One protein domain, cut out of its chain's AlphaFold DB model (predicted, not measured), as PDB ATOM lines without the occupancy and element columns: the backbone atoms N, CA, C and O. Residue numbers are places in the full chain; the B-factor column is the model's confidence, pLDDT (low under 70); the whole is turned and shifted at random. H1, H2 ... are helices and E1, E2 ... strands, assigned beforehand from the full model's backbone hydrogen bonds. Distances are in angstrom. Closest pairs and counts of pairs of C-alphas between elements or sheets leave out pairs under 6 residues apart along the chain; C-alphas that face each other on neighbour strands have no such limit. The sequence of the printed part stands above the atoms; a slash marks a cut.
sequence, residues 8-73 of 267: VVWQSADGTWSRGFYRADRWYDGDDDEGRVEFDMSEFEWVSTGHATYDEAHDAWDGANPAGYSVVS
ATOM      1  N   VAL A   8      -8.275  24.035  27.144       82.38
ATOM      2  CA  VAL A   8      -8.050  23.560  28.505       82.38
ATOM      3  C   VAL A   8      -9.063  24.255  29.398       82.38
ATOM      4  O   VAL A   8      -9.108  25.484  29.459       82.38
ATOM      5  N   VAL A   9      -9.890  23.463  30.078       87.62
ATOM      6  CA  VAL A   9     -10.756  23.935  31.160       87.62
ATOM      7  C   VAL A   9     -10.222  23.335  32.447       87.62
ATOM      8  O   VAL A   9     -10.113  22.114  32.558       87.62
ATOM      9  N   TRP A  10      -9.853  24.168  33.413       90.19
ATOM     10  CA  TRP A  10      -9.271  23.688  34.662       90.19
ATOM     11  C   TRP A  10      -9.884  24.347  35.884       90.19
ATOM     12  O   TRP A  10     -10.406  25.460  35.823       90.19
ATOM     13  N   GLN A  11      -9.796  23.640  37.004       90.62
ATOM     14  CA  GLN A  11     -10.219  24.116  38.307       90.62
ATOM     15  C   GLN A  11      -9.010  24.572  39.126       90.62
ATOM     16  O   GLN A  11      -8.028  23.847  39.304       90.62
ATOM     17  N   SER A  12      -9.093  25.795  39.625       83.81
ATOM     18  CA  SER A  12      -8.153  26.413  40.552       83.81
ATOM     19  C   SER A  12      -8.295  25.837  41.967       83.81
ATOM     20  O   SER A  12      -9.301  25.223  42.316       83.81
ATOM     21  N   ALA A  13      -7.291  26.073  42.818       79.94
ATOM     22  CA  ALA A  13      -7.279  25.600  44.210       79.94
ATOM     23  C   ALA A  13      -8.394  26.179  45.093       79.94
ATOM     24  O   ALA A  13      -8.749  25.597  46.112       79.94
ATOM     25  N   ASP A  14      -8.952  27.320  44.703       79.94
ATOM     26  CA  ASP A  14     -10.107  27.937  45.354       79.94
ATOM     27  C   ASP A  14     -11.452  27.356  44.877       79.94
ATOM     28  O   ASP A  14     -12.511  27.837  45.276       79.94
ATOM     29  N   GLY A  15     -11.420  26.322  44.029       82.25
ATOM     30  CA  GLY A  15     -12.596  25.668  43.464       82.25
ATOM     31  C   GLY A  15     -13.187  26.381  42.249       82.25
ATOM     32  O   GLY A  15     -14.126  25.845  41.657       82.25
ATOM     33  N   THR A  16     -12.649  27.539  41.854       90.12
ATOM     34  CA  THR A  16     -13.124  28.273  40.677       90.12
ATOM     35  C   THR A  16     -12.615  27.654  39.383       90.12
ATOM     36  O   THR A  16     -11.533  27.073  39.328       90.12
ATOM     37  N   TRP A  17     -13.390  27.787  38.315       92.25
ATOM     38  CA  TRP A  17     -13.071  27.238  37.006       92.25
ATOM     39  C   TRP A  17     -12.550  28.316  36.062       92.25
ATOM     40  O   TRP A  17     -12.923  29.488  36.138       92.25
ATOM     41  N   SER A  18     -11.644  27.918  35.181       92.88
ATOM     42  CA  SER A  18     -10.977  28.784  34.217       92.88
ATOM     43  C   SER A  18     -10.846  28.080  32.872       92.88
ATOM     44  O   SER A  18     -10.832  26.851  32.803       92.88
ATOM     45  N   ARG A  19     -10.755  28.869  31.802       90.44
ATOM     46  CA  ARG A  19     -10.589  28.390  30.430       90.44
ATOM     47  C   ARG A  19      -9.492  29.167  29.707       90.44
ATOM     48  O   ARG A  19      -9.323  30.374  29.888       90.44
ATOM     49  N   GLY A  20      -8.784  28.459  28.838       89.69
ATOM     50  CA  GLY A  20      -7.710  28.963  27.994       89.69
ATOM     51  C   GLY A  20      -7.419  27.987  26.859       89.69
ATOM     52  O   GLY A  20      -8.054  26.933  26.757       89.69
ATOM     53  N   PHE A  21      -6.485  28.348  25.990       86.25
ATOM     54  CA  PHE A  21      -6.082  27.516  24.861       86.25
ATOM     55  C   PHE A  21      -4.603  27.702  24.535       86.25
ATOM     56  O   PHE A  21      -4.038  28.778  24.724       86.25
ATOM     57  N   TYR A  22      -3.978  26.650  24.012       81.88
ATOM     58  CA  TYR A  22      -2.656  26.770  23.409       81.88
ATOM     59  C   TYR A  22      -2.755  27.437  22.042       81.88
ATOM     60  O   TYR A  22      -3.697  27.191  21.276       81.88
ATOM     61  N   ARG A  23      -1.789  28.301  21.735       77.69
ATOM     62  CA  ARG A  23      -1.747  28.988  20.451       77.69
ATOM     63  C   ARG A  23      -1.469  27.974  19.341       77.69
ATOM     64  O   ARG A  23      -0.564  27.148  19.437       77.69
ATOM     65  N   ALA A  24      -2.250  28.036  18.268       74.12
ATOM     66  CA  ALA A  24      -1.958  27.278  17.057       74.12
ATOM     67  C   ALA A  24      -0.820  27.978  16.299       74.12
ATOM     68  O   ALA A  24      -0.956  29.147  15.931       74.12
ATOM     69  N   ASP A  25       0.291  27.275  16.077       63.53
ATOM     70  CA  ASP A  25       1.525  27.909  15.603       63.53
ATOM     71  C   ASP A  25       1.476  28.181  14.086       63.53
ATOM     72  O   ASP A  25       1.964  29.208  13.602       63.53
ATOM     73  N   ARG A  26       0.806  27.310  13.308       62.12
ATOM     74  CA  ARG A  26       0.538  27.522  11.873       62.12
ATOM     75  C   ARG A  26      -0.750  26.871  11.389       62.12
ATOM     76  O   ARG A  26      -1.016  25.700  11.643       62.12
ATOM     77  N   TRP A  27      -1.479  27.627  10.575       58.69
ATOM     78  CA  TRP A  27      -2.408  27.077   9.599       58.69
ATOM     79  C   TRP A  27      -1.565  26.525   8.453       58.69
ATOM     80  O   TRP A  27      -0.761  27.261   7.893       58.69
ATOM     81  N   TYR A  28      -1.687  25.238   8.135       56.59
ATOM     82  CA  TYR A  28      -1.207  24.755   6.845       56.59
ATOM     83  C   TYR A  28      -2.248  25.161   5.800       56.59
ATOM     84  O   TYR A  28      -3.349  24.629   5.773       56.59
ATOM     85  N   ASP A  29      -1.893  26.118   4.950       57.84
ATOM     86  CA  ASP A  29      -2.694  26.633   3.832       57.84
ATOM     87  C   ASP A  29      -2.814  25.618   2.671       57.84
ATOM     88  O   ASP A  29      -3.326  25.952   1.603       57.84
ATOM     89  N   GLY A  30      -2.254  24.414   2.827       56.91
ATOM     90  CA  GLY A  30      -2.251  23.378   1.800       56.91
ATOM     91  C   GLY A  30      -3.579  22.628   1.767       56.91
ATOM     92  O   GLY A  30      -4.097  22.289   2.825       56.91
ATOM     93  N   ASP A  31      -4.079  22.354   0.558       57.78
ATOM     94  CA  ASP A  31      -5.318  21.628   0.208       57.78
ATOM     95  C   ASP A  31      -5.377  20.157   0.706       57.78
ATOM     96  O   ASP A  31      -5.860  19.288  -0.012       57.78
ATOM     97  N   ASP A  32      -4.837  19.838   1.884       57.81
ATOM     98  CA  ASP A  32      -4.951  18.515   2.502       57.81
ATOM     99  C   ASP A  32      -5.889  18.626   3.713       57.81
ATOM    100  O   ASP A  32      -5.543  19.123   4.788       57.81
ATOM    101  N   ASP A  33      -7.127  18.205   3.488       55.88
ATOM    102  CA  ASP A  33      -8.338  18.436   4.283       55.88
ATOM    103  C   ASP A  33      -8.320  17.766   5.675       55.88
ATOM    104  O   ASP A  33      -9.293  17.839   6.430       55.88
ATOM    105  N   GLU A  34      -7.208  17.138   6.054       54.00
ATOM    106  CA  GLU A  34      -7.000  16.452   7.332       54.00
ATOM    107  C   GLU A  34      -6.148  17.272   8.314       54.00
ATOM    108  O   GLU A  34      -5.357  16.710   9.071       54.00
ATOM    109  N   GLY A  35      -6.299  18.604   8.291       52.97
ATOM    110  CA  GLY A  35      -5.517  19.586   9.051       52.97
ATOM    111  C   GLY A  35      -5.207  19.182  10.496       52.97
ATOM    112  O   GLY A  35      -5.950  19.496  11.428       52.97
ATOM    113  N   ARG A  36      -4.062  18.518  10.689       57.59
ATOM    114  CA  ARG A  36      -3.463  18.298  12.003       57.59
ATOM    115  C   ARG A  36      -2.860  19.620  12.437       57.59
ATOM    116  O   ARG A  36      -1.800  20.012  11.960       57.59
ATOM    117  N   VAL A  37      -3.578  20.324  13.299       65.31
ATOM    118  CA  VAL A  37      -3.076  21.548  13.914       65.31
ATOM    119  C   VAL A  37      -2.037  21.154  14.956       65.31
ATOM    120  O   VAL A  37      -2.329  20.390  15.875       65.31
ATOM    121  N   GLU A  38      -0.814  21.645  14.780       68.00
ATOM    122  CA  GLU A  38       0.226  21.576  15.801       68.00
ATOM    123  C   GLU A  38       0.082  22.794  16.721       68.00
ATOM    124  O   GLU A  38       0.036  23.943  16.264       68.00
ATOM    125  N   PHE A  39      -0.032  22.532  18.023       72.25
ATOM    126  CA  PHE A  39      -0.129  23.566  19.047       72.25
ATOM    127  C   PHE A  39       1.254  23.905  19.587       72.25
ATOM    128  O   PHE A  39       2.038  23.010  19.916       72.25
ATOM    129  N   ASP A  40       1.533  25.198  19.727       77.31
ATOM    130  CA  ASP A  40       2.665  25.645  20.518       77.31
ATOM    131  C   ASP A  40       2.290  25.559  22.000       77.31
ATOM    132  O   ASP A  40       1.642  26.437  22.570       77.31
ATOM    133  N   MET A  41       2.729  24.475  22.639       77.31
ATOM    134  CA  MET A  41       2.499  24.233  24.065       77.31
ATOM    135  C   MET A  41       3.222  25.245  24.975       77.31
ATOM    136  O   MET A  41       3.036  25.212  26.192       77.31
ATOM    137  N   SER A  42       4.074  26.118  24.421       76.00
ATOM    138  CA  SER A  42       4.758  27.180  25.161       76.00
ATOM    139  C   SER A  42       3.985  28.502  25.197       76.00
ATOM    140  O   SER A  42       4.225  29.316  26.092       76.00
ATOM    141  N   GLU A  43       3.019  28.695  24.296       71.31
ATOM    142  CA  GLU A  43       2.196  29.899  24.225       71.31
ATOM    143  C   GLU A  43       0.747  29.583  24.620       71.31
ATOM    144  O   GLU A  43       0.011  28.902  23.908       71.31
ATOM    145  N   PHE A  44       0.334  30.085  25.787       79.75
ATOM    146  CA  PHE A  44      -0.995  29.855  26.350       79.75
ATOM    147  C   PHE A  44      -1.798  31.153  26.407       79.75
ATOM    148  O   PHE A  44      -1.399  32.124  27.059       79.75
ATOM    149  N   GLU A  45      -2.946  31.159  25.743       81.44
ATOM    150  CA  GLU A  45      -3.878  32.277  25.720       81.44
ATOM    151  C   GLU A  45      -5.003  32.060  26.734       81.44
ATOM    152  O   GLU A  45      -5.697  31.040  26.761       81.44
ATOM    153  N   TRP A  46      -5.181  33.060  27.593       81.25
ATOM    154  CA  TRP A  46      -6.194  33.063  28.638       81.25
ATOM    155  C   TRP A  46      -7.519  33.571  28.079       81.25
ATOM    156  O   TRP A  46      -7.561  34.646  27.486       81.25
ATOM    157  N   VAL A  47      -8.605  32.830  28.314       85.81
ATOM    158  CA  VAL A  47      -9.954  33.252  27.906       85.81
ATOM    159  C   VAL A  47     -10.677  33.897  29.074       85.81
ATOM    160  O   VAL A  47     -11.072  35.057  29.014       85.81
ATOM    161  N   SER A  48     -10.879  33.131  30.143       91.00
ATOM    162  CA  SER A  48     -11.695  33.560  31.276       91.00
ATOM    163  C   SER A  48     -11.359  32.755  32.531       91.00
ATOM    164  O   SER A  48     -10.861  31.633  32.451       91.00
ATOM    165  N   THR A  49     -11.592  33.343  33.707       93.56
ATOM    166  CA  THR A  49     -11.235  32.756  35.010       93.56
ATOM    167  C   THR A  49     -12.289  33.096  36.059       93.56
ATOM    168  O   THR A  49     -13.017  34.076  35.892       93.56
ATOM    169  N   GLY A  50     -12.328  32.333  37.155       89.25
ATOM    170  CA  GLY A  50     -13.153  32.655  38.324       89.25
ATOM    171  C   GLY A  50     -14.611  32.193  38.231       89.25
ATOM    172  O   GLY A  50     -15.455  32.714  38.956       89.25
ATOM    173  N   HIS A  51     -14.921  31.246  37.348       92.75
ATOM    174  CA  HIS A  51     -16.280  30.725  37.182       92.75
ATOM    175  C   HIS A  51     -16.659  29.803  38.335       92.75
ATOM    176  O   HIS A  51     -15.812  29.080  38.862       92.75
ATOM    177  N   ALA A  52     -17.930  29.805  38.734       90.94
ATOM    178  CA  ALA A  52     -18.377  28.966  39.843       90.94
ATOM    179  C   ALA A  52     -18.486  27.496  39.422       90.94
ATOM    180  O   ALA A  52     -18.346  26.597  40.252       90.94
ATOM    181  N   THR A  53     -18.722  27.248  38.133       90.50
ATOM    182  CA  THR A  53     -18.916  25.904  37.588       90.50
ATOM    183  C   THR A  53     -18.087  25.657  36.333       90.50
ATOM    184  O   THR A  53     -17.684  26.583  35.627       90.50
ATOM    185  N   TYR A  54     -17.860  24.374  36.049       89.75
ATOM    186  CA  TYR A  54     -17.251  23.918  34.805       89.75
ATOM    187  C   TYR A  54     -18.020  24.426  33.576       89.75
ATOM    188  O   TYR A  54     -17.396  24.951  32.657       89.75
ATOM    189  N   ASP A  55     -19.352  24.316  33.582       90.94
ATOM    190  CA  ASP A  55     -20.198  24.709  32.447       90.94
ATOM    191  C   ASP A  55     -20.084  26.209  32.159       90.94
ATOM    192  O   ASP A  55     -19.945  26.602  31.008       90.94
ATOM    193  N   GLU A  56     -20.036  27.056  33.193       88.88
ATOM    194  CA  GLU A  56     -19.806  28.499  33.026       88.88
ATOM    195  C   GLU A  56     -18.437  28.798  32.398       88.88
ATOM    196  O   GLU A  56     -18.346  29.621  31.488       88.88
ATOM    197  N   ALA A  57     -17.372  28.111  32.829       89.50
ATOM    198  CA  ALA A  57     -16.045  28.270  32.231       89.50
ATOM    199  C   ALA A  57     -15.977  27.740  30.794       89.50
ATOM    200  O   ALA A  57     -15.323  28.338  29.935       89.50
ATOM    201  N   HIS A  58     -16.651  26.622  30.530       87.50
ATOM    202  CA  HIS A  58     -16.780  26.052  29.201       87.50
ATOM    203  C   HIS A  58     -17.595  26.978  28.287       87.50
ATOM    204  O   HIS A  58     -17.193  27.202  27.156       87.50
ATOM    205  N   ASP A  59     -18.667  27.607  28.752       89.19
ATOM    206  CA  ASP A  59     -19.536  28.434  27.906       89.19
ATOM    207  C   ASP A  59     -19.084  29.902  27.806       89.19
ATOM    208  O   ASP A  59     -19.594  30.658  26.981       89.19
ATOM    209  N   ALA A  60     -18.077  30.316  28.583       88.19
ATOM    210  CA  ALA A  60     -17.525  31.673  28.568       88.19
ATOM    211  C   ALA A  60     -16.789  32.066  27.269       88.19
ATOM    212  O   ALA A  60     -16.345  33.207  27.140       88.19
ATOM    213  N   TRP A  61     -16.630  31.142  26.317       85.06
ATOM    214  CA  TRP A  61     -16.077  31.422  24.994       85.06
ATOM    215  C   TRP A  61     -17.201  31.535  23.966       85.06
ATOM    216  O   TRP A  61     -17.903  30.564  23.691       85.06
ATOM    217  N   ASP A  62     -17.332  32.712  23.367       79.19
ATOM    218  CA  ASP A  62     -18.321  33.018  22.330       79.19
ATOM    219  C   ASP A  62     -17.849  32.657  20.908       79.19
ATOM    220  O   ASP A  62     -18.625  32.722  19.950       79.19
ATOM    221  N   GLY A  63     -16.582  32.263  20.758       77.00
ATOM    222  CA  GLY A  63     -16.015  31.804  19.497       77.00
ATOM    223  C   GLY A  63     -16.416  30.370  19.133       77.00
ATOM    224  O   GLY A  63     -17.099  29.658  19.869       77.00
ATOM    225  N   ALA A  64     -15.961  29.909  17.964       67.81
ATOM    226  CA  ALA A  64     -16.189  28.529  17.544       67.81
ATOM    227  C   ALA A  64     -15.594  27.569  18.586       67.81
ATOM    228  O   ALA A  64     -14.394  27.623  18.859       67.81
ATOM    229  N   ASN A  65     -16.431  26.707  19.174       61.75
ATOM    230  CA  ASN A  65     -15.942  25.719  20.125       61.75
ATOM    231  C   ASN A  65     -15.161  24.650  19.344       61.75
ATOM    232  O   ASN A  65     -15.711  24.061  18.405       61.75
ATOM    233  N   PRO A  66     -13.884  24.419  19.662       63.44
ATOM    234  CA  PRO A  66     -13.125  23.360  19.026       63.44
ATOM    235  C   PRO A  66     -13.714  21.990  19.364       63.44
ATOM    236  O   PRO A  66     -14.359  21.794  20.393       63.44
ATOM    237  N   ALA A  67     -13.487  21.029  18.472       57.75
ATOM    238  CA  ALA A  67     -14.083  19.696  18.548       57.75
ATOM    239  C   ALA A  67     -13.586  18.839  19.736       57.75
ATOM    240  O   ALA A  67     -14.110  17.747  19.947       57.75
ATOM    241  N   GLY A  68     -12.601  19.310  20.510       63.94
ATOM    242  CA  GLY A  68     -12.059  18.617  21.677       63.94
ATOM    243  C   GLY A  68     -11.579  19.585  22.759       63.94
ATOM    244  O   GLY A  68     -11.234  20.732  22.474       63.94
ATOM    245  N   TYR A  69     -11.579  19.115  24.004       72.69
ATOM    246  CA  TYR A  69     -11.057  19.836  25.159       72.69
ATOM    247  C   TYR A  69     -10.502  18.864  26.202       72.69
ATOM    248  O   TYR A  69     -10.961  17.725  26.312       72.69
ATOM    249  N   SER A  70      -9.541  19.343  26.985       78.12
ATOM    250  CA  SER A  70      -9.045  18.676  28.185       78.12
ATOM    251  C   SER A  70      -9.660  19.324  29.424       78.12
ATOM    252  O   SER A  70      -9.669  20.551  29.544       78.12
ATOM    253  N   VAL A  71     -10.163  18.502  30.351       81.25
ATOM    254  CA  VAL A  71     -10.658  18.957  31.660       81.25
ATOM    255  C   VAL A  71      -9.658  18.582  32.735       81.25
ATOM    256  O   VAL A  71      -9.299  17.414  32.870       81.25
ATOM    257  N   VAL A  72      -9.241  19.569  33.518       78.69
ATOM    258  CA  VAL A  72      -8.343  19.389  34.661       78.69
ATOM    259  C   VAL A  72      -9.067  19.869  35.914       78.69
ATOM    260  O   VAL A  72      -8.986  21.035  36.283       78.69
ATOM    261  N   SER A  73      -9.830  18.993  36.561       77.94
ATOM    262  CA  SER A  73     -10.509  19.325  37.817       77.94
ATOM    263  C   SER A  73      -9.628  18.999  39.019       77.94
ATOM    264  O   SER A  73      -8.858  18.035  38.987       77.94
TER     265      SER A  73
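This is residues 8 to 73 of the 267 residues of an uncharacterized protein of Microbacterium sp. 77mftsu3.1 (UniProt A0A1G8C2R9). A strongly twisted sheet of four strands has one short helix, H1, over one of its faces and no named helix over the other, and the hairpin of E2 and E3 runs out past the rest of the sheet into a long loop, residues 25 to 38, whose tip, residues 29 to 34, sticks out at one end of the longest axis. E3, the longest strand, bends sharply at residue 42. The printed part has 66 residues, with four named strands and one named helix in the order E1 E2 E3 H1 E4, and its class is mostly strand. The sheet is mixed, in the order E3, E2, E1, E4. The whole is loose, with a radius of gyration of the C-alphas of 13.7 A and spans of 45 by 22 by 16 A.

Begin in the sheet with E2, residues 17 to 24, and E3, residues 39 to 51, an antiparallel hairpin at 156 degrees; look for N 21 and O 45 at 2.9 A, and N 40 and O 23 at 2.9 A. E3 bends by 86 degrees at residue 42. On the other side of E2 find E1, residues 8 to 11, its antiparallel neighbour, with N 10 and O 18 at 2.9 A; E1 and E2 form a hairpin too. E1, E2 and E3 make a meander, each strand the antiparallel neighbour of the one before. E4, residues 69 to 72, is parallel to E1 at 21 degrees, with N 11 and O 72 at 2.8 A. The edge strands E3 and E4 are apart. H1, residues 54 to 59, is on the sheet at a height of 7.4 A, only just over E2 alone, with 4 of its 6 C-alphas falling on E2 and 2 on E1. It runs slantwise to the strands, at 39 degrees to E2 on the local plane. The closest C-alphas of H1 and E2 are those of Ala 57 and Ser 18, 5.5 A apart. Every O i to N i+4 pair in H1 is within hydrogen-bond range. E3, H1 and E4 form a split strand-helix-strand unit, two strands that run the same way with E2 and E1 between them, and its crossover is right-handed.

Find C-alpha 8 at (-8.050, 23.560, 28.505), where E1 begins its 10.1 A. E2 covers 22.8 A, and E3 runs 25.3 A to C-alpha 51 at (-16.280, 30.725, 37.182). H1 spans 8.6 A, and E4 runs 9.9 A to C-alpha 72 at (-8.343, 19.389, 34.661).

The C-alphas farthest apart are those of Asp 14 and Asp 31, 45.8 A. The printed part has no cut. The link from E2 to E3 is long, with 14 residues. Residues 29 to 34 and 62 to 67 stand free. The mean pLDDT of the printed part is 77.2; look for values under 70 at residues 25 to 38 and 64 to 68.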